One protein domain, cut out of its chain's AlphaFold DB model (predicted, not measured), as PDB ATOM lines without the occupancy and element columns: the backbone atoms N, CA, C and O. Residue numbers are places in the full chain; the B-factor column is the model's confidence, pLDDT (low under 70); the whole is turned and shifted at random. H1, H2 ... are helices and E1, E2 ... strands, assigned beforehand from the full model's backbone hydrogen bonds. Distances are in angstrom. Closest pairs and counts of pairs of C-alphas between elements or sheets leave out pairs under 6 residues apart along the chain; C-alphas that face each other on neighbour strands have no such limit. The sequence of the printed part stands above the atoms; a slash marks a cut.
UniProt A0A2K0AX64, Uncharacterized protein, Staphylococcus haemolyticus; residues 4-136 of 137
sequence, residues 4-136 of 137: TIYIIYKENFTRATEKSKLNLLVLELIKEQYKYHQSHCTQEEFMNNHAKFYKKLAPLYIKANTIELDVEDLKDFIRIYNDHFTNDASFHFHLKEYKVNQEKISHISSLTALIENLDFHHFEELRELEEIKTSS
ATOM      1  N   THR A   4     -34.530 -34.106 -17.001       88.25
ATOM      2  CA  THR A   4     -34.850 -33.249 -18.150       88.25
ATOM      3  C   THR A   4     -35.033 -34.116 -19.383       88.25
ATOM      4  O   THR A   4     -34.153 -34.913 -19.715       88.25
ATOM      5  N   ILE A   5     -36.176 -33.950 -20.046       91.19
ATOM      6  CA  ILE A   5     -36.422 -34.491 -21.379       91.19
ATOM      7  C   ILE A   5     -36.031 -33.422 -22.392       91.19
ATOM      8  O   ILE A   5     -36.481 -32.278 -22.310       91.19
ATOM      9  N   TYR A   6     -35.204 -33.816 -23.349       94.38
ATOM     10  CA  TYR A   6     -34.801 -33.017 -24.493       94.38
ATOM     11  C   TYR A   6     -35.602 -33.472 -25.701       94.38
ATOM     12  O   TYR A   6     -35.588 -34.655 -26.037       94.38
ATOM     13  N   ILE A   7     -36.284 -32.542 -26.360       94.81
ATOM     14  CA  ILE A   7     -37.032 -32.816 -27.583       94.81
ATOM     15  C   ILE A   7     -36.400 -32.045 -28.723       94.81
ATOM     16  O   ILE A   7     -36.282 -30.820 -28.661       94.81
ATOM     17  N   ILE A   8     -36.034 -32.778 -29.767       96.00
ATOM     18  CA  ILE A   8     -35.608 -32.229 -31.045       96.00
ATOM     19  C   ILE A   8     -36.759 -32.398 -32.022       96.00
ATOM     20  O   ILE A   8     -37.255 -33.512 -32.205       96.00
ATOM     21  N   TYR A   9     -37.173 -31.311 -32.663       94.81
ATOM     22  CA  TYR A   9     -38.304 -31.346 -33.582       94.81
ATOM     23  C   TYR A   9     -38.118 -30.430 -34.793       94.81
ATOM     24  O   TYR A   9     -37.324 -29.488 -34.762       94.81
ATOM     25  N   LYS A  10     -38.853 -30.748 -35.860       92.38
ATOM     26  CA  LYS A  10     -39.137 -29.931 -37.055       92.38
ATOM     27  C   LYS A  10     -40.458 -30.420 -37.669       92.38
ATOM     28  O   LYS A  10     -41.005 -31.404 -37.180       92.38
ATOM     29  N   GLU A  11     -40.937 -29.789 -38.740       82.44
ATOM     30  CA  GLU A  11     -42.307 -29.943 -39.279       82.44
ATOM     31  C   GLU A  11     -42.837 -31.391 -39.359       82.44
ATOM     32  O   GLU A  11     -43.996 -31.624 -39.051       82.44
ATOM     33  N   ASN A  12     -41.996 -32.376 -39.697       84.25
ATOM     34  CA  ASN A  12     -42.387 -33.792 -39.794       84.25
ATOM     35  C   ASN A  12     -41.438 -34.734 -39.042       84.25
ATOM     36  O   ASN A  12     -41.137 -35.841 -39.489       84.25
ATOM     37  N   PHE A  13     -40.867 -34.266 -37.937       91.88
ATOM     38  CA  PHE A  13     -39.895 -35.040 -37.181       91.88
ATOM     39  C   PHE A  13     -39.940 -34.661 -35.712       91.88
ATOM     40  O   PHE A  13     -39.916 -33.485 -35.357       91.88
ATOM     41  N   THR A  14     -39.946 -35.664 -34.846       94.75
ATOM     42  CA  THR A  14     -39.813 -35.489 -33.404       94.75
ATOM     43  C   THR A  14     -38.974 -36.635 -32.853       94.75
ATOM     44  O   THR A  14     -39.183 -37.802 -33.194       94.75
ATOM     45  N   ARG A  15     -38.001 -36.289 -32.011       95.69
ATOM     46  CA  ARG A  15     -37.264 -37.219 -31.156       95.69
ATOM     47  C   ARG A  15     -37.223 -36.658 -29.751       95.69
ATOM     48  O   ARG A  15     -36.912 -35.481 -29.573       95.69
ATOM     49  N   ALA A  16     -37.508 -37.495 -28.769       93.88
ATOM     50  CA  ALA A  16     -37.500 -37.132 -27.364       93.88
ATOM     51  C   ALA A  16     -36.550 -38.059 -26.613       93.88
ATOM     52  O   ALA A  16     -36.620 -39.279 -26.730       93.88
ATOM     53  N   THR A  17     -35.654 -37.490 -25.818       92.69
ATOM     54  CA  THR A  17     -34.662 -38.281 -25.095       92.69
ATOM     55  C   THR A  17     -34.365 -37.724 -23.716       92.69
ATOM     56  O   THR A  17     -34.642 -36.570 -23.395       92.69
ATOM     57  N   GLU A  18     -33.762 -38.569 -22.898       91.00
ATOM     58  CA  GLU A  18     -33.246 -38.232 -21.579       91.00
ATOM     59  C   GLU A  18     -31.768 -37.840 -21.687       91.00
ATOM     60  O   GLU A  18     -31.073 -38.245 -22.624       91.00
ATOM     61  N   LYS A  19     -31.245 -37.119 -20.686       89.69
ATOM     62  CA  LYS A  19     -29.824 -36.724 -20.649       89.69
ATOM     63  C   LYS A  19     -28.869 -37.908 -20.867       89.69
ATOM     64  O   LYS A  19     -27.944 -37.818 -21.666       89.69
ATOM     65  N   SER A  20     -29.130 -39.024 -20.190       89.62
ATOM     66  CA  SER A  20     -28.315 -40.250 -20.229       89.62
ATOM     67  C   SER A  20     -28.252 -40.919 -21.608       89.62
ATOM     68  O   SER A  20     -27.418 -41.790 -21.830       89.62
ATOM     69  N   LYS A  21     -29.130 -40.526 -22.540       92.12
ATOM     70  CA  LYS A  21     -29.242 -41.094 -23.890       92.12
ATOM     71  C   LYS A  21     -28.937 -40.069 -24.988       92.12
ATOM     72  O   LYS A  21     -29.156 -40.353 -26.168       92.12
ATOM     73  N   LEU A  22     -28.422 -38.885 -24.640       94.19
ATOM     74  CA  LEU A  22     -28.088 -37.836 -25.614       94.19
ATOM     75  C   LEU A  22     -27.045 -38.292 -26.638       94.19
ATOM     76  O   LEU A  22     -27.171 -38.007 -27.827       94.19
ATOM     77  N   ASN A  23     -26.036 -39.041 -26.194       96.00
ATOM     78  CA  ASN A  23     -25.019 -39.609 -27.072       96.00
ATOM     79  C   ASN A  23     -25.626 -40.548 -28.129       96.00
ATOM     80  O   ASN A  23     -25.265 -40.463 -29.301       96.00
ATOM     81  N   LEU A  24     -26.574 -41.405 -27.734       95.38
ATOM     82  CA  LEU A  24     -27.259 -42.320 -28.647       95.38
ATOM     83  C   LEU A  24     -28.069 -41.551 -29.691       95.38
ATOM     84  O   LEU A  24     -27.925 -41.827 -30.882       95.38
ATOM     85  N   LEU A  25     -28.838 -40.547 -29.255       95.62
ATOM     86  CA  LEU A  25     -29.632 -39.710 -30.153       95.62
ATOM     87  C   LEU A  25     -28.745 -38.993 -31.180       95.62
ATOM     88  O   LEU A  25     -28.977 -39.109 -32.378       95.62
ATOM     89  N   VAL A  26     -27.686 -38.305 -30.745       96.50
ATOM     90  CA  VAL A  26     -26.788 -37.589 -31.670       96.50
ATOM     91  C   VAL A  26     -26.139 -38.548 -32.676       96.50
ATOM     92  O   VAL A  26     -26.046 -38.230 -33.863       96.50
ATOM     93  N   LEU A  27     -25.727 -39.746 -32.246       97.31
ATOM     94  CA  LEU A  27     -25.172 -40.752 -33.156       97.31
ATOM     95  C   LEU A  27     -26.188 -41.243 -34.187       97.31
ATOM     96  O   LEU A  27     -25.812 -41.446 -35.344       97.31
ATOM     97  N   GLU A  28     -27.435 -41.461 -33.779       96.25
ATOM     98  CA  GLU A  28     -28.528 -41.850 -34.672       96.25
ATOM     99  C   GLU A  28     -28.751 -40.777 -35.738       96.25
ATOM    100  O   GLU A  28     -28.629 -41.078 -36.923       96.25
ATOM    101  N   LEU A  29     -28.921 -39.516 -35.332       95.75
ATOM    102  CA  LEU A  29     -29.178 -38.398 -36.247       95.75
ATOM    103  C   LEU A  29     -28.059 -38.213 -37.277       95.75
ATOM    104  O   LEU A  29     -28.320 -38.036 -38.469       95.75
ATOM    105  N   ILE A  30     -26.793 -38.292 -36.847       96.56
ATOM    106  CA  ILE A  30     -25.647 -38.190 -37.764       96.56
ATOM    107  C   ILE A  30     -25.669 -39.344 -38.779       96.56
ATOM    108  O   ILE A  30     -25.428 -39.125 -39.971       96.56
ATOM    109  N   LYS A  31     -25.958 -40.572 -38.327       96.25
ATOM    110  CA  LYS A  31     -26.004 -41.764 -39.188       96.25
ATOM    111  C   LYS A  31     -27.179 -41.724 -40.160       96.25
ATOM    112  O   LYS A  31     -26.990 -42.072 -41.324       96.25
ATOM    113  N   GLU A  32     -28.361 -41.320 -39.709       94.25
ATOM    114  CA  GLU A  32     -29.547 -41.157 -40.552       94.25
ATOM    115  C   GLU A  32     -29.284 -40.139 -41.659       94.25
ATOM    116  O   GLU A  32     -29.481 -40.452 -42.834       94.25
ATOM    117  N   GLN A  33     -28.721 -38.978 -41.314       93.19
ATOM    118  CA  GLN A  33     -28.399 -37.959 -42.310       93.19
ATOM    119  C   GLN A  33     -27.336 -38.441 -43.304       93.19
ATOM    120  O   GLN A  33     -27.432 -38.176 -44.501       93.19
ATOM    121  N   TYR A  34     -26.310 -39.153 -42.827       94.88
ATOM    122  CA  TYR A  34     -25.286 -39.741 -43.696       94.88
ATOM    123  C   TYR A  34     -25.882 -40.742 -44.683       94.88
ATOM    124  O   TYR A  34     -25.630 -40.633 -45.883       94.88
ATOM    125  N   LYS A  35     -26.734 -41.657 -44.208       95.12
ATOM    126  CA  LYS A  35     -27.458 -42.602 -45.068       95.12
ATOM    127  C   LYS A  35     -28.362 -41.885 -46.067       95.12
ATOM    128  O   LYS A  35     -28.409 -42.284 -47.225       95.12
ATOM    129  N   TYR A  36     -29.057 -40.830 -45.642       92.31
ATOM    130  CA  TYR A  36     -29.898 -40.034 -46.529       92.31
ATOM    131  C   TYR A  36     -29.083 -39.447 -47.687       92.31
ATOM    132  O   TYR A  36     -29.415 -39.699 -48.843       92.31
ATOM    133  N   HIS A  37     -27.979 -38.748 -47.403       92.94
ATOM    134  CA  HIS A  37     -27.130 -38.184 -48.454       92.94
ATOM    135  C   HIS A  37     -26.491 -39.265 -49.338       92.94
ATOM    136  O   HIS A  37     -26.416 -39.089 -50.548       92.94
ATOM    137  N   GLN A  38     -26.077 -40.407 -48.780       92.81
ATOM    138  CA  GLN A  38     -25.548 -41.516 -49.588       92.81
ATOM    139  C   GLN A  38     -26.570 -42.088 -50.577       92.81
ATOM    140  O   GLN A  38     -26.187 -42.520 -51.661       92.81
ATOM    141  N   SER A  39     -27.851 -42.105 -50.208       94.19
ATOM    142  CA  SER A  39     -28.918 -42.640 -51.058       94.19
ATOM    143  C   SER A  39     -29.400 -41.659 -52.130       94.19
ATOM    144  O   SER A  39     -30.000 -42.094 -53.108       94.19
ATOM    145  N   HIS A  40     -29.169 -40.354 -51.950       92.75
ATOM    146  CA  HIS A  40     -29.748 -39.307 -52.802       92.75
ATOM    147  C   HIS A  40     -28.712 -38.445 -53.532       92.75
ATOM    148  O   HIS A  40     -29.092 -37.630 -54.367       92.75
ATOM    149  N   CYS A  41     -27.422 -38.614 -53.242       92.69
ATOM    150  CA  CYS A  41     -26.344 -37.873 -53.888       92.69
ATOM    151  C   CYS A  41     -25.370 -38.830 -54.570       92.69
ATOM    152  O   CYS A  41     -25.039 -39.901 -54.054       92.69
ATOM    153  N   THR A  42     -24.828 -38.403 -55.704       95.19
ATOM    154  CA  THR A  42     -23.620 -39.016 -56.256       95.19
ATOM    155  C   THR A  42     -22.431 -38.802 -55.314       95.19
ATOM    156  O   THR A  42     -22.433 -37.918 -54.453       95.19
ATOM    157  N   GLN A  43     -21.367 -39.590 -55.485       93.81
ATOM    158  CA  GLN A  43     -20.146 -39.424 -54.686       93.81
ATOM    159  C   GLN A  43     -19.537 -38.024 -54.848       93.81
ATOM    160  O   GLN A  43     -19.065 -37.445 -53.872       93.81
ATOM    161  N   GLU A  44     -19.573 -37.464 -56.058       95.50
ATOM    162  CA  GLU A  44     -19.059 -36.121 -56.333       95.50
ATOM    163  C   GLU A  44     -19.891 -35.041 -55.628       95.50
ATOM    164  O   GLU A  44     -19.334 -34.207 -54.913       95.50
ATOM    165  N   GLU A  45     -21.223 -35.092 -55.740       92.38
ATOM    166  CA  GLU A  45     -22.122 -34.172 -55.030       92.38
ATOM    167  C   GLU A  45     -21.956 -34.282 -53.513       92.38
ATOM    168  O   GLU A  45     -21.885 -33.266 -52.821       92.38
ATOM    169  N   PHE A  46     -21.817 -35.504 -52.993       93.88
ATOM    170  CA  PHE A  46     -21.552 -35.737 -51.579       93.88
ATOM    171  C   PHE A  46     -20.273 -35.028 -51.127       93.88
ATOM    172  O   PHE A  46     -20.269 -34.288 -50.135       93.88
ATOM    173  N   MET A  47     -19.179 -35.236 -51.859       94.69
ATOM    174  CA  MET A  47     -17.882 -34.666 -51.509       94.69
ATOM    175  C   MET A  47     -17.871 -33.140 -51.627       94.69
ATOM    176  O   MET A  47     -17.319 -32.467 -50.754       94.69
ATOM    177  N   ASN A  48     -18.520 -32.589 -52.652       92.44
ATOM    178  CA  ASN A  48     -18.552 -31.150 -52.896       92.44
ATOM    179  C   ASN A  48     -19.465 -30.406 -51.911       92.44
ATOM    180  O   ASN A  48     -19.084 -29.348 -51.400       92.44
ATOM    181  N   ASN A  49     -20.635 -30.971 -51.595       87.69
ATOM    182  CA  ASN A  49     -21.692 -30.258 -50.873       87.69
ATOM    183  C   ASN A  49     -21.790 -30.648 -49.390       87.69
ATOM    184  O   ASN A  49     -22.100 -29.800 -48.551       87.69
ATOM    185  N   HIS A  50     -21.479 -31.898 -49.034       93.94
ATOM    186  CA  HIS A  50     -21.771 -32.440 -47.700       93.94
ATOM    187  C   HIS A  50     -20.521 -32.802 -46.881       93.94
ATOM    188  O   HIS A  50     -20.579 -32.824 -45.651       93.94
ATOM    189  N   ALA A  51     -19.347 -32.999 -47.494       93.69
ATOM    190  CA  ALA A  51     -18.133 -33.364 -46.746       93.69
ATOM    191  C   ALA A  51     -17.737 -32.329 -45.674       93.69
ATOM    192  O   ALA A  51     -17.323 -32.692 -44.570       93.69
ATOM    193  N   LYS A  52     -17.903 -31.027 -45.958       94.00
ATOM    194  CA  LYS A  52     -17.637 -29.954 -44.981       94.00
ATOM    195  C   LYS A  52     -18.567 -30.033 -43.769       94.00
ATOM    196  O   LYS A  52     -18.122 -29.757 -42.657       94.00
ATOM    197  N   PHE A  53     -19.823 -30.422 -43.973       95.31
ATOM    198  CA  PHE A  53     -20.795 -30.624 -42.901       95.31
ATOM    199  C   PHE A  53     -20.370 -31.775 -41.978       95.31
ATOM    200  O   PHE A  53     -20.232 -31.573 -40.773       95.31
ATOM    201  N   TYR A  54     -20.004 -32.935 -42.530       96.62
ATOM    202  CA  TYR A  54     -19.521 -34.061 -41.717       96.62
ATOM    203  C   TYR A  54     -18.185 -33.791 -41.027       96.62
ATOM    204  O   TYR A  54     -17.971 -34.245 -39.905       96.62
ATOM    205  N   LYS A  55     -17.305 -32.989 -41.637       96.94
ATOM    206  CA  LYS A  55     -16.077 -32.533 -40.976       96.94
ATOM    207  C   LYS A  55     -16.379 -31.714 -39.714       96.94
ATOM    208  O   LYS A  55     -15.668 -31.866 -38.725       96.94
ATOM    209  N   LYS A  56     -17.424 -30.875 -39.735       97.31
ATOM    210  CA  LYS A  56     -17.878 -30.125 -38.550       97.31
ATOM    211  C   LYS A  56     -18.511 -31.037 -37.494       97.31
ATOM    212  O   LYS A  56     -18.313 -30.794 -36.313       97.31
ATOM    213  N   LEU A  57     -19.228 -32.085 -37.905       97.50
ATOM    214  CA  LEU A  57     -19.862 -33.047 -36.993       97.50
ATOM    215  C   LEU A  57     -18.894 -34.066 -36.372       97.50
ATOM    216  O   LEU A  57     -19.209 -34.650 -35.337       97.50
ATOM    217  N   ALA A  58     -17.726 -34.295 -36.978       97.19
ATOM    218  CA  ALA A  58     -16.791 -35.334 -36.544       97.19
ATOM    219  C   ALA A  58     -16.397 -35.262 -35.050       97.19
ATOM    220  O   ALA A  58     -16.396 -36.313 -34.407       97.19
ATOM    221  N   PRO A  59     -16.125 -34.082 -34.449       97.38
ATOM    222  CA  PRO A  59     -15.846 -33.985 -33.016       97.38
ATOM    223  C   PRO A  59     -17.001 -34.483 -32.142       97.38
ATOM    224  O   PRO A  59     -16.766 -35.251 -31.214       97.38
ATOM    225  N   LEU A  60     -18.245 -34.111 -32.469       97.56
ATOM    226  CA  LEU A  60     -19.439 -34.563 -31.745       97.56
ATOM    227  C   LEU A  60     -19.644 -36.069 -31.899       97.56
ATOM    228  O   LEU A  60     -19.924 -36.753 -30.921       97.56
ATOM    229  N   TYR A  61     -19.436 -36.602 -33.105       97.50
ATOM    230  CA  TYR A  61     -19.507 -38.040 -33.353       97.50
ATOM    231  C   TYR A  61     -18.493 -38.816 -32.500       97.50
ATOM    232  O   TYR A  61     -18.841 -39.817 -31.874       97.50
ATOM    233  N   ILE A  62     -17.239 -38.359 -32.445       97.56
ATOM    234  CA  ILE A  62     -16.194 -38.985 -31.623       97.56
ATOM    235  C   ILE A  62     -16.553 -38.870 -30.138       97.56
ATOM    236  O   ILE A  62     -16.488 -39.869 -29.417       97.56
ATOM    237  N   LYS A  63     -16.981 -37.682 -29.690       97.44
ATOM    238  CA  LYS A  63     -17.384 -37.433 -28.301       97.44
ATOM    239  C   LYS A  63     -18.506 -38.382 -27.879       97.44
ATOM    240  O   LYS A  63     -18.347 -39.080 -26.886       97.44
ATOM    241  N   ALA A  64     -19.556 -38.509 -28.690       96.88
ATOM    242  CA  ALA A  64     -20.709 -39.367 -28.418       96.88
ATOM    243  C   ALA A  64     -20.377 -40.872 -28.361       96.88
ATOM    244  O   ALA A  64     -21.065 -41.632 -27.684       96.88
ATOM    245  N   ASN A  65     -19.324 -41.320 -29.056       96.56
ATOM    246  CA  ASN A  65     -18.832 -42.701 -28.951       96.56
ATOM    247  C   ASN A  65     -17.933 -42.937 -27.725       96.56
ATOM    248  O   ASN A  65     -17.648 -44.086 -27.402       96.56
ATOM    249  N   THR A  66     -17.450 -41.875 -27.077       94.69
ATOM    250  CA  THR A  66     -16.422 -41.969 -26.029       94.69
ATOM    251  C   THR A  66     -16.980 -41.655 -24.645       94.69
ATOM    252  O   THR A  66     -16.610 -42.310 -23.674       94.69
ATOM    253  N   ILE A  67     -17.849 -40.650 -24.544       93.75
ATOM    254  CA  ILE A  67     -18.393 -40.138 -23.286       93.75
ATOM    255  C   ILE A  67     -19.870 -39.762 -23.432       93.75
ATOM    256  O   ILE A  67     -20.383 -39.595 -24.542       93.75
ATOM    257  N   GLU A  68     -20.554 -39.609 -22.297       91.44
ATOM    258  CA  GLU A  68     -21.889 -39.011 -22.265       91.44
ATOM    259  C   GLU A  68     -21.837 -37.561 -22.759       91.44
ATOM    260  O   GLU A  68     -20.922 -36.803 -22.425       91.44
ATOM    261  N   LEU A  69     -22.829 -37.190 -23.570       95.88
ATOM    262  CA  LEU A  69     -23.007 -35.821 -24.040       95.88
ATOM    263  C   LEU A  69     -23.828 -35.008 -23.040       95.88
ATOM    264  O   LEU A  69     -24.680 -35.544 -22.327       95.88
ATOM    265  N   ASP A  70     -23.606 -33.699 -23.038       94.69
ATOM    266  CA  ASP A  70     -24.452 -32.745 -22.331       94.69
ATOM    267  C   ASP A  70     -25.353 -31.942 -23.291       94.69
ATOM    268  O   ASP A  70     -25.414 -32.183 -24.498       94.69
ATOM    269  N   VAL A  71     -26.124 -31.009 -22.732       94.44
ATOM    270  CA  VAL A  71     -27.054 -30.182 -23.513       94.44
ATOM    271  C   VAL A  71     -26.332 -29.207 -24.446       94.44
ATOM    272  O   VAL A  71     -26.867 -28.867 -25.499       94.44
ATOM    273  N   GLU A  72     -25.122 -28.765 -24.100       96.62
ATOM    274  CA  GLU A  72     -24.358 -27.853 -24.949       96.62
ATOM    275  C   GLU A  72     -23.829 -28.593 -26.180       96.62
ATOM    276  O   GLU A  72     -23.905 -28.060 -27.284       96.62
ATOM    277  N   ASP A  73     -23.447 -29.865 -26.037       97.38
ATOM    278  CA  ASP A  73     -23.141 -30.730 -27.183       97.38
ATOM    279  C   ASP A  73     -24.337 -30.895 -28.128       97.38
ATOM    280  O   ASP A  73     -24.185 -30.871 -29.353       97.38
ATOM    281  N   LEU A  74     -25.541 -31.061 -27.570       96.56
ATOM    282  CA  LEU A  74     -26.755 -31.168 -28.373       96.56
ATOM    283  C   LEU A  74     -27.069 -29.852 -29.103       96.56
ATOM    284  O   LEU A  74     -27.408 -29.866 -30.289       96.56
ATOM    285  N   LYS A  75     -26.934 -28.709 -28.427       97.38
ATOM    286  CA  LYS A  75     -27.096 -27.388 -29.052       97.38
ATOM    287  C   LYS A  75     -26.071 -27.166 -30.161       97.38
ATOM    288  O   LYS A  75     -26.423 -26.640 -31.217       97.38
ATOM    289  N   ASP A  76     -24.834 -27.614 -29.962       97.75
ATOM    290  CA  ASP A  76     -23.791 -27.566 -30.982       97.75
ATOM    291  C   ASP A  76     -24.127 -28.430 -32.197       97.75
ATOM    292  O   ASP A  76     -23.969 -27.969 -33.331       97.75
ATOM    293  N   PHE A  77     -24.650 -29.642 -31.982       97.69
ATOM    294  CA  PHE A  77     -25.165 -30.480 -33.063       97.69
ATOM    295  C   PHE A  77     -26.249 -29.746 -33.863       97.69
ATOM    296  O   PHE A  77     -26.137 -29.638 -35.086       97.69
ATOM    297  N   ILE A  78     -27.266 -29.208 -33.180       96.94
ATOM    298  CA  ILE A  78     -28.395 -28.508 -33.812       96.94
ATOM    299  C   ILE A  78     -27.906 -27.300 -34.609       96.94
ATOM    300  O   ILE A  78     -28.317 -27.111 -35.751       96.94
ATOM    301  N   ARG A  79     -26.978 -26.517 -34.055       97.19
ATOM    302  CA  ARG A  79     -26.365 -25.386 -34.757       97.19
ATOM    303  C   ARG A  79     -25.655 -25.833 -36.032       97.19
ATOM    304  O   ARG A  79     -25.924 -25.285 -37.094       97.19
ATOM    305  N   ILE A  80     -24.774 -26.834 -35.949       96.81
ATOM    306  CA  ILE A  80     -24.030 -27.337 -37.118       96.81
ATOM    307  C   ILE A  80     -24.988 -27.881 -38.184       96.81
ATOM    308  O   ILE A  80     -24.741 -27.687 -39.377       96.81
ATOM    309  N   TYR A  81     -26.061 -28.553 -37.764       95.75
ATOM    310  CA  TYR A  81     -27.110 -29.045 -38.651       95.75
ATOM    311  C   TYR A  81     -27.852 -27.892 -39.336       95.75
ATOM    312  O   TYR A  81     -27.914 -27.851 -40.560       95.75
ATOM    313  N   ASN A  82     -28.355 -26.913 -38.586       95.44
ATOM    314  CA  ASN A  82     -29.127 -25.801 -39.148       95.44
ATOM    315  C   ASN A  82     -28.268 -24.908 -40.059       95.44
ATOM    316  O   ASN A  82     -28.724 -24.501 -41.125       95.44
ATOM    317  N   ASP A  83     -26.992 -24.702 -39.712       94.12
ATOM    318  CA  ASP A  83     -25.998 -24.020 -40.554       94.12
ATOM    319  C   ASP A  83     -25.746 -24.743 -41.891       94.12
ATOM    320  O   ASP A  83     -25.214 -24.151 -42.831       94.12
ATOM    321  N   HIS A  84     -26.059 -26.037 -41.992       92.62
ATOM    322  CA  HIS A  84     -25.972 -26.765 -43.255       92.62
ATOM    323  C   HIS A  84     -27.190 -26.509 -44.153       92.62
ATOM    324  O   HIS A  84     -27.044 -26.466 -45.372       92.62
ATOM    325  N   PHE A  85     -28.361 -26.281 -43.554       88.69
ATOM    326  CA  PHE A  85     -29.642 -26.077 -44.236       88.69
ATOM    327  C   PHE A  85     -30.109 -24.612 -44.183       88.69
ATOM    328  O   PHE A  85     -31.297 -24.330 -44.053       88.69
ATOM    329  N   THR A  86     -29.196 -23.642 -44.295       84.75
ATOM    330  CA  THR A  86     -29.496 -22.205 -44.091       84.75
ATOM    331  C   THR A  86     -30.613 -21.651 -44.968       84.75
ATOM    332  O   THR A  86     -31.264 -20.686 -44.583       84.75
ATOM    333  N   ASN A  87     -30.821 -22.233 -46.147       83.00
ATOM    334  CA  ASN A  87     -31.748 -21.707 -47.147       83.00
ATOM    335  C   ASN A  87     -33.187 -22.200 -46.964       83.00
ATOM    336  O   ASN A  87     -34.071 -21.725 -47.672       83.00
ATOM    337  N   ASP A  88     -33.422 -23.140 -46.047       84.94
ATOM    338  CA  ASP A  88     -34.740 -23.717 -45.831       84.94
ATOM    339  C   ASP A  88     -34.967 -24.018 -44.345       84.94
ATOM    340  O   ASP A  88     -34.485 -25.007 -43.782       84.94
ATOM    341  N   ALA A  89     -35.718 -23.115 -43.715       84.75
ATOM    342  CA  ALA A  89     -36.058 -23.181 -42.303       84.75
ATOM    343  C   ALA A  89     -36.930 -24.398 -41.949       84.75
ATOM    344  O   ALA A  89     -36.916 -24.814 -40.796       84.75
ATOM    345  N   SER A  90     -37.638 -25.010 -42.911       86.75
ATOM    346  CA  SER A  90     -38.448 -26.214 -42.649       86.75
ATOM    347  C   SER A  90     -37.588 -27.413 -42.234       86.75
ATOM    348  O   SER A  90     -38.040 -28.309 -41.516       86.75
ATOM    349  N   PHE A  91     -36.308 -27.417 -42.626       87.31
ATOM    350  CA  PHE A  91     -35.368 -28.449 -42.213       87.31
ATOM    351  C   PHE A  91     -34.726 -28.181 -40.857       87.31
ATOM    352  O   PHE A  91     -34.088 -29.098 -40.339       87.31
ATOM    353  N   HIS A  92     -34.856 -26.981 -40.289       94.12
ATOM    354  CA  HIS A  92     -34.139 -26.615 -39.070       94.12
ATOM    355  C   HIS A  92     -34.671 -27.389 -37.876       94.12
ATOM    356  O   HIS A  92     -35.871 -27.459 -37.635       94.12
ATOM    357  N   PHE A  93     -33.752 -27.952 -37.105       95.88
ATOM    358  CA  PHE A  93     -34.082 -28.530 -35.820       95.88
ATOM    359  C   PHE A  93     -34.252 -27.446 -34.762       95.88
ATOM    360  O   PHE A  93     -33.465 -26.500 -34.668       95.88
ATOM    361  N   HIS A  94     -35.246 -27.654 -33.911       95.94
ATOM    362  CA  HIS A  94     -35.502 -26.880 -32.708       95.94
ATOM    363  C   HIS A  94     -35.298 -27.753 -31.470       95.94
ATOM    364  O   HIS A  94     -35.464 -28.970 -31.537       95.94
ATOM    365  N   LEU A  95     -34.942 -27.127 -30.343       96.31
ATOM    366  CA  LEU A  95     -34.757 -27.797 -29.057       96.31
ATOM    367  C   LEU A  95     -35.783 -27.293 -28.047       96.31
ATOM    368  O   LEU A  95     -35.883 -26.087 -27.809       96.31
ATOM    369  N   LYS A  96     -36.480 -28.222 -27.398       95.25
ATOM    370  CA  LYS A  96     -37.298 -27.959 -26.214       95.25
ATOM    371  C   LYS A  96     -36.799 -28.798 -25.042       95.25
ATOM    372  O   LYS A  96     -36.451 -29.963 -25.209       95.25
ATOM    373  N   GLU A  97     -36.776 -28.200 -23.855       93.56
ATOM    374  CA  GLU A  97     -36.368 -28.857 -22.612       93.56
ATOM    375  C   GLU A  97     -37.553 -28.902 -21.638       93.56
ATOM    376  O   GLU A  97     -38.111 -27.857 -21.291       93.56
ATOM    377  N   TYR A  98     -37.919 -30.096 -21.165       89.00
ATOM    378  CA  TYR A  98     -38.956 -30.291 -20.150       89.00
ATOM    379  C   TYR A  98     -38.377 -30.832 -18.858       89.00
ATOM    380  O   TYR A  98     -37.788 -31.910 -18.830       89.00
ATOM    381  N   LYS A  99     -38.613 -30.110 -17.761       86.94
ATOM    382  CA  LYS A  99     -38.297 -30.585 -16.413       86.94
ATOM    383  C   LYS A  99     -39.398 -31.528 -15.942       86.94
ATOM    384  O   LYS A  99     -40.556 -31.128 -15.857       86.94
ATOM    385  N   VAL A 100     -39.025 -32.750 -15.590       80.12
ATOM    386  CA  VAL A 100     -39.933 -33.782 -15.089       80.12
ATOM    387  C   VAL A 100     -39.725 -33.952 -13.586       80.12
ATOM    388  O   VAL A 100     -38.595 -34.023 -13.096       80.12
ATOM    389  N   ASN A 101     -40.830 -33.990 -12.836       70.69
ATOM    390  CA  ASN A 101     -40.795 -34.239 -11.398       70.69
ATOM    391  C   ASN A 101     -40.491 -35.723 -11.123       70.69
ATOM    392  O   ASN A 101     -41.102 -36.605 -11.731       70.69
ATOM    393  N   GLN A 102     -39.572 -35.991 -10.190       58.00
ATOM    394  CA  GLN A 102     -39.053 -37.334  -9.926       58.00
ATOM    395  C   GLN A 102     -40.125 -38.338  -9.476       58.00
ATOM    396  O   GLN A 102     -40.031 -39.529  -9.756       58.00
ATOM    397  N   GLU A 103     -41.192 -37.872  -8.835       61.22
ATOM    398  CA  GLU A 103     -42.301 -38.732  -8.400       61.22
ATOM    399  C   GLU A 103     -43.054 -39.388  -9.576       61.22
ATOM    400  O   GLU A 103     -43.789 -40.351  -9.378       61.22
ATOM    401  N   LYS A 104     -42.833 -38.913 -10.812       57.38
ATOM    402  CA  LYS A 104     -43.392 -39.469 -12.055       57.38
ATOM    403  C   LYS A 104     -42.359 -40.258 -12.894       57.38
ATOM    404  O   LYS A 104     -42.647 -40.594 -14.042       57.38
ATOM    405  N   ILE A 105     -41.174 -40.578 -12.342       54.94
ATOM    406  CA  ILE A 105     -40.028 -41.200 -13.057       54.94
ATOM    407  C   ILE A 105     -40.359 -42.530 -13.735       54.94
ATOM    408  O   ILE A 105     -39.847 -42.787 -14.825       54.94
ATOM    409  N   SER A 106     -41.227 -43.361 -13.144       58.94
ATOM    410  CA  SER A 106     -41.599 -44.668 -13.718       58.94
ATOM    411  C   SER A 106     -42.177 -44.565 -15.132       58.94
ATOM    412  O   SER A 106     -42.240 -45.565 -15.843       58.94
ATOM    413  N   HIS A 107     -42.569 -43.358 -15.546       62.31
ATOM    414  CA  HIS A 107     -43.180 -43.074 -16.829       62.31
ATOM    415  C   HIS A 107     -42.291 -42.269 -17.785       62.31
ATOM    416  O   HIS A 107     -42.770 -41.909 -18.855       62.31
ATOM    417  N   ILE A 108     -41.019 -41.986 -17.473       64.50
ATOM    418  CA  ILE A 108     -40.174 -41.154 -18.357       64.50
ATOM    419  C   ILE A 108     -39.989 -41.803 -19.730       64.50
ATOM    420  O   ILE A 108     -40.252 -41.158 -20.740       64.50
ATOM    421  N   SER A 109     -39.629 -43.090 -19.792       68.75
ATOM    422  CA  SER A 109     -39.509 -43.783 -21.083       68.75
ATOM    423  C   SER A 109     -40.855 -43.914 -21.810       68.75
ATOM    424  O   SER A 109     -40.889 -43.920 -23.038       68.75
ATOM    425  N   SER A 110     -41.979 -43.968 -21.081       76.56
ATOM    426  CA  SER A 110     -43.305 -43.887 -21.709       76.56
ATOM    427  C   SER A 110     -43.654 -42.474 -22.181       76.56
ATOM    428  O   SER A 110     -44.380 -42.341 -23.155       76.56
ATOM    429  N   LEU A 111     -43.122 -41.428 -21.544       82.94
ATOM    430  CA  LEU A 111     -43.335 -40.035 -21.926       82.94
ATOM    431  C   LEU A 111     -42.533 -39.681 -23.180       82.94
ATOM    432  O   LEU A 111     -43.096 -39.088 -24.091       82.94
ATOM    433  N   THR A 112     -41.266 -40.098 -23.280       87.00
ATOM    434  CA  THR A 112     -40.489 -39.925 -24.521       87.00
ATOM    435  C   THR A 112     -41.156 -40.649 -25.689       87.00
ATOM    436  O   THR A 112     -41.343 -40.052 -26.742       87.00
ATOM    437  N   ALA A 113     -41.613 -41.891 -25.480       86.38
ATOM    438  CA  ALA A 113     -42.343 -42.642 -26.501       86.38
ATOM    439  C   ALA A 113     -43.686 -41.987 -26.870       86.38
ATOM    440  O   ALA A 113     -44.064 -41.964 -28.037       86.38
ATOM    441  N   LEU A 114     -44.413 -41.442 -25.890       87.19
ATOM    442  CA  LEU A 114     -45.664 -40.723 -26.129       87.19
ATOM    443  C   LEU A 114     -45.437 -39.473 -26.987       87.19
ATOM    444  O   LEU A 114     -46.161 -39.281 -27.959       87.19
ATOM    445  N   ILE A 115     -44.429 -38.662 -26.651       89.12
ATOM    446  CA  ILE A 115     -44.059 -37.460 -27.412       89.12
ATOM    447  C   ILE A 115     -43.718 -37.828 -28.860       89.12
ATOM    448  O   ILE A 115     -44.182 -37.178 -29.789       89.12
ATOM    449  N   GLU A 116     -42.923 -38.879 -29.068       89.12
ATOM    450  CA  GLU A 116     -42.542 -39.306 -30.418       89.12
ATOM    451  C   GLU A 116     -43.726 -39.845 -31.230       89.12
ATOM    452  O   GLU A 116     -43.792 -39.599 -32.431       89.12
ATOM    453  N   ASN A 117     -44.678 -40.531 -30.588       87.88
ATOM    454  CA  ASN A 117     -45.873 -41.061 -31.253       87.88
ATOM    455  C   ASN A 117     -46.897 -39.982 -31.619       87.88
ATOM    456  O   ASN A 117     -47.621 -40.146 -32.600       87.88
ATOM    457  N   LEU A 118     -47.004 -38.929 -30.808       87.19
ATOM    458  CA  LEU A 118     -47.940 -37.830 -31.042       87.19
ATOM    459  C   LEU A 118     -47.372 -36.750 -31.958       87.19
ATOM    460  O   LEU A 118     -48.158 -35.963 -32.451       87.19
ATOM    461  N   ASP A 119     -46.056 -36.727 -32.177       89.94
ATOM    462  CA  ASP A 119     -45.288 -35.550 -32.589       89.94
ATOM    463  C   ASP A 119     -45.310 -34.398 -31.566       89.94
ATOM    464  O   ASP A 119     -46.112 -34.345 -30.630       89.94
ATOM    465  N   PHE A 120     -44.354 -33.477 -31.713       88.25
ATOM    466  CA  PHE A 120     -44.179 -32.373 -30.775       88.25
ATOM    467  C   PHE A 120     -45.380 -31.419 -30.732       88.25
ATOM    468  O   PHE A 120     -45.744 -30.957 -29.652       88.25
ATOM    469  N   HIS A 121     -45.990 -31.106 -31.878       87.12
ATOM    470  CA  HIS A 121     -47.035 -30.086 -31.946       87.12
ATOM    471  C   HIS A 121     -48.336 -30.574 -31.307       87.12
ATOM    472  O   HIS A 121     -48.911 -29.847 -30.497       87.12
ATOM    473  N   HIS A 122     -48.756 -31.813 -31.578       86.50
ATOM    474  CA  HIS A 122     -49.937 -32.370 -30.916       86.50
ATOM    475  C   HIS A 122     -49.677 -32.662 -29.434       86.50
ATOM    476  O   HIS A 122     -50.580 -32.509 -28.608       86.50
ATOM    477  N   PHE A 123     -48.451 -33.056 -29.065       88.31
ATOM    478  CA  PHE A 123     -48.085 -33.191 -27.655       88.31
ATOM    479  C   PHE A 123     -48.240 -31.860 -26.900       88.31
ATOM    480  O   PHE A 123     -48.809 -31.844 -25.807       88.31
ATOM    481  N   GLU A 124     -47.774 -30.749 -27.480       88.06
ATOM    482  CA  GLU A 124     -47.928 -29.419 -26.880       88.06
ATOM    483  C   GLU A 124     -49.390 -29.007 -26.738       88.06
ATOM    484  O   GLU A 124     -49.784 -28.559 -25.663       88.06
ATOM    485  N   GLU A 125     -50.203 -29.216 -27.772       87.69
ATOM    486  CA  GLU A 125     -51.632 -28.898 -27.730       87.69
ATOM    487  C   GLU A 125     -52.342 -29.646 -26.590       87.69
ATOM    488  O   GLU A 125     -53.070 -29.050 -25.792       87.69
ATOM    489  N   LEU A 126     -52.093 -30.954 -26.453       85.44
ATOM    490  CA  LEU A 126     -52.678 -31.758 -25.378       85.44
ATOM    491  C   LEU A 126     -52.217 -31.297 -23.993       85.44
ATOM    492  O   LEU A 126     -53.032 -31.216 -23.070       85.44
ATOM    493  N   ARG A 127     -50.931 -30.968 -23.847       83.50
ATOM    494  CA  ARG A 127     -50.362 -30.480 -22.587       83.50
ATOM    495  C   ARG A 127     -50.988 -29.151 -22.165       83.50
ATOM    496  O   ARG A 127     -51.384 -29.010 -21.009       83.50
ATOM    497  N   GLU A 128     -51.129 -28.206 -23.091       83.94
ATOM    498  CA  GLU A 128     -51.774 -26.913 -22.831       83.94
ATOM    499  C   GLU A 128     -53.239 -27.090 -22.399       83.94
ATOM    500  O   GLU A 128     -53.687 -26.468 -21.432       83.94
ATOM    501  N   LEU A 129     -53.981 -27.996 -23.044       79.00
ATOM    502  CA  LEU A 129     -55.363 -28.310 -22.666       79.00
ATOM    503  C   LEU A 129     -55.480 -28.896 -21.247       79.00
ATOM    504  O   LEU A 129     -56.452 -28.607 -20.540       79.00
ATOM    505  N   GLU A 130     -54.525 -29.719 -20.810       75.38
ATOM    506  CA  GLU A 130     -54.487 -30.254 -19.441       75.38
ATOM    507  C   GLU A 130     -54.106 -29.189 -18.399       75.38
ATOM    508  O   GLU A 130     -54.706 -29.130 -17.317       75.38
ATOM    509  N   GLU A 131     -53.156 -28.309 -18.721       74.56
ATOM    510  CA  GLU A 131     -52.752 -27.189 -17.860       74.56
ATOM    511  C   GLU A 131     -53.912 -26.192 -17.648       74.56
ATOM    512  O   GLU A 131     -54.162 -25.747 -16.524       74.56
ATOM    513  N   ILE A 132     -54.704 -25.912 -18.690       69.56
ATOM    514  CA  ILE A 132     -55.911 -25.071 -18.590       69.56
ATOM    515  C   ILE A 132     -56.965 -25.715 -17.677       69.56
ATOM    516  O   ILE A 132     -57.545 -25.037 -16.822       69.56
ATOM    517  N   LYS A 133     -57.208 -27.026 -17.812       61.59
ATOM    518  CA  LYS A 133     -58.177 -27.753 -16.969       61.59
ATOM    519  C   LYS A 133     -57.793 -27.744 -15.492       61.59
ATOM    520  O   LYS A 133     -58.670 -27.640 -14.642       61.59
ATOM    521  N   THR A 134     -56.502 -27.851 -15.190       67.75
ATOM    522  CA  THR A 134     -55.993 -27.871 -13.809       67.75
ATOM    523  C   THR A 134     -55.894 -26.482 -13.179       67.75
ATOM    524  O   THR A 134     -55.982 -26.378 -11.961       67.75
ATOM    525  N   SER A 135     -55.785 -25.424 -13.987       61.22
ATOM    526  CA  SER A 135     -55.761 -24.025 -13.526       61.22
ATOM    527  C   SER A 135     -57.154 -23.403 -13.332       61.22
ATOM    528  O   SER A 135     -57.263 -22.285 -12.836       61.22
ATOM    529  N   SER A 136     -58.215 -24.097 -13.753       55.97
ATOM    530  CA  SER A 136     -59.612 -23.630 -13.676       55.97
ATOM    531  C   SER A 136     -60.365 -24.147 -12.435       55.97
ATOM    532  O   SER A 136     -61.594 -24.084 -12.397       55.97
TER     533      SER A 136
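This is residues 4 to 136 of the 137 residues of an uncharacterized protein of Staphylococcus haemolyticus (UniProt A0A2K0AX64). A small three-stranded antiparallel sheet is sandwiched between helices: H1 and H3 of an up-and-down bundle pack on one face, with H2 farther out, and H4 covers part of the other face. At the opposite end from the bundle, H5 leaves the sheet and its residues 127 to 135 stick out as an arm. The printed part has 133 residues, with five named helices and three named strands in the order E1, E2, H1, H2, H3, E3, H4, H5; the sheet's order is E2, E1, E3 and the class is mostly helix. It is only just compact, close to loose, with a radius of gyration of the C-alphas of 16.8 A and spans of 59 by 32 by 21 A.

Find C-alpha 4 at (-34.850, -33.249, -18.150); there E1, residues 4 to 10, begins, and E2, residues 13 to 18, follows. H1, residues 19 to 40, runs 32.3 A to C-alpha 40 at (-29.748, -39.307, -52.802). Next come H2, residues 43 to 66, 29.0 A, with a kink of 68 degrees near residue 52, and H3, residues 71 to 82, 16.4 A. E3 is residues 94 to 100, 19.4 A. H4, residues 102 to 118, 22.9 A, has a kink of 58 degrees near residue 109. H5, residues 120 to 135, ends at C-alpha 135 at (-55.761, -24.025, -13.526).

Look first at the sheet: the hairpin of E1 and E2 has N 8 and O 15 at 2.8 A, and E1 and E3, also antiparallel, have N 7 and O 96 at 2.8 A. H1 is on the sheet over E2, at a height of 9.6 A; Thr 17 and Leu 25 have their closest C-alphas, 7.3 A apart. H3 is on the same face; its closest C-alphas to E3 are those of Ile 78 and His 94, 7.4 A. H1 and H2, a helical hairpin, touch at Asn 23 and Ala 64, closest C-alphas 4.5 A, at a shallow tilt of 15 degrees, opposite ways. H4 is on the opposite face, with C-alphas 16 and 112 the closest to E2, 5.0 A. H5 only grazes the sheet with residues 120 to 121. Every O i to N i+4 pair is within hydrogen-bond range in H3 and H5; H1 has 16 of 18, H2 15 of 20 and H4 8 of 13.

The C-alphas farthest apart, those of Glu 44 and Ser 136, are 60.2 A apart. The printed part has no cut, and the link from H3 to E3 is long, 11 residues. The model's confidence is under 70 at residues 102 to 109 and 132 to 136.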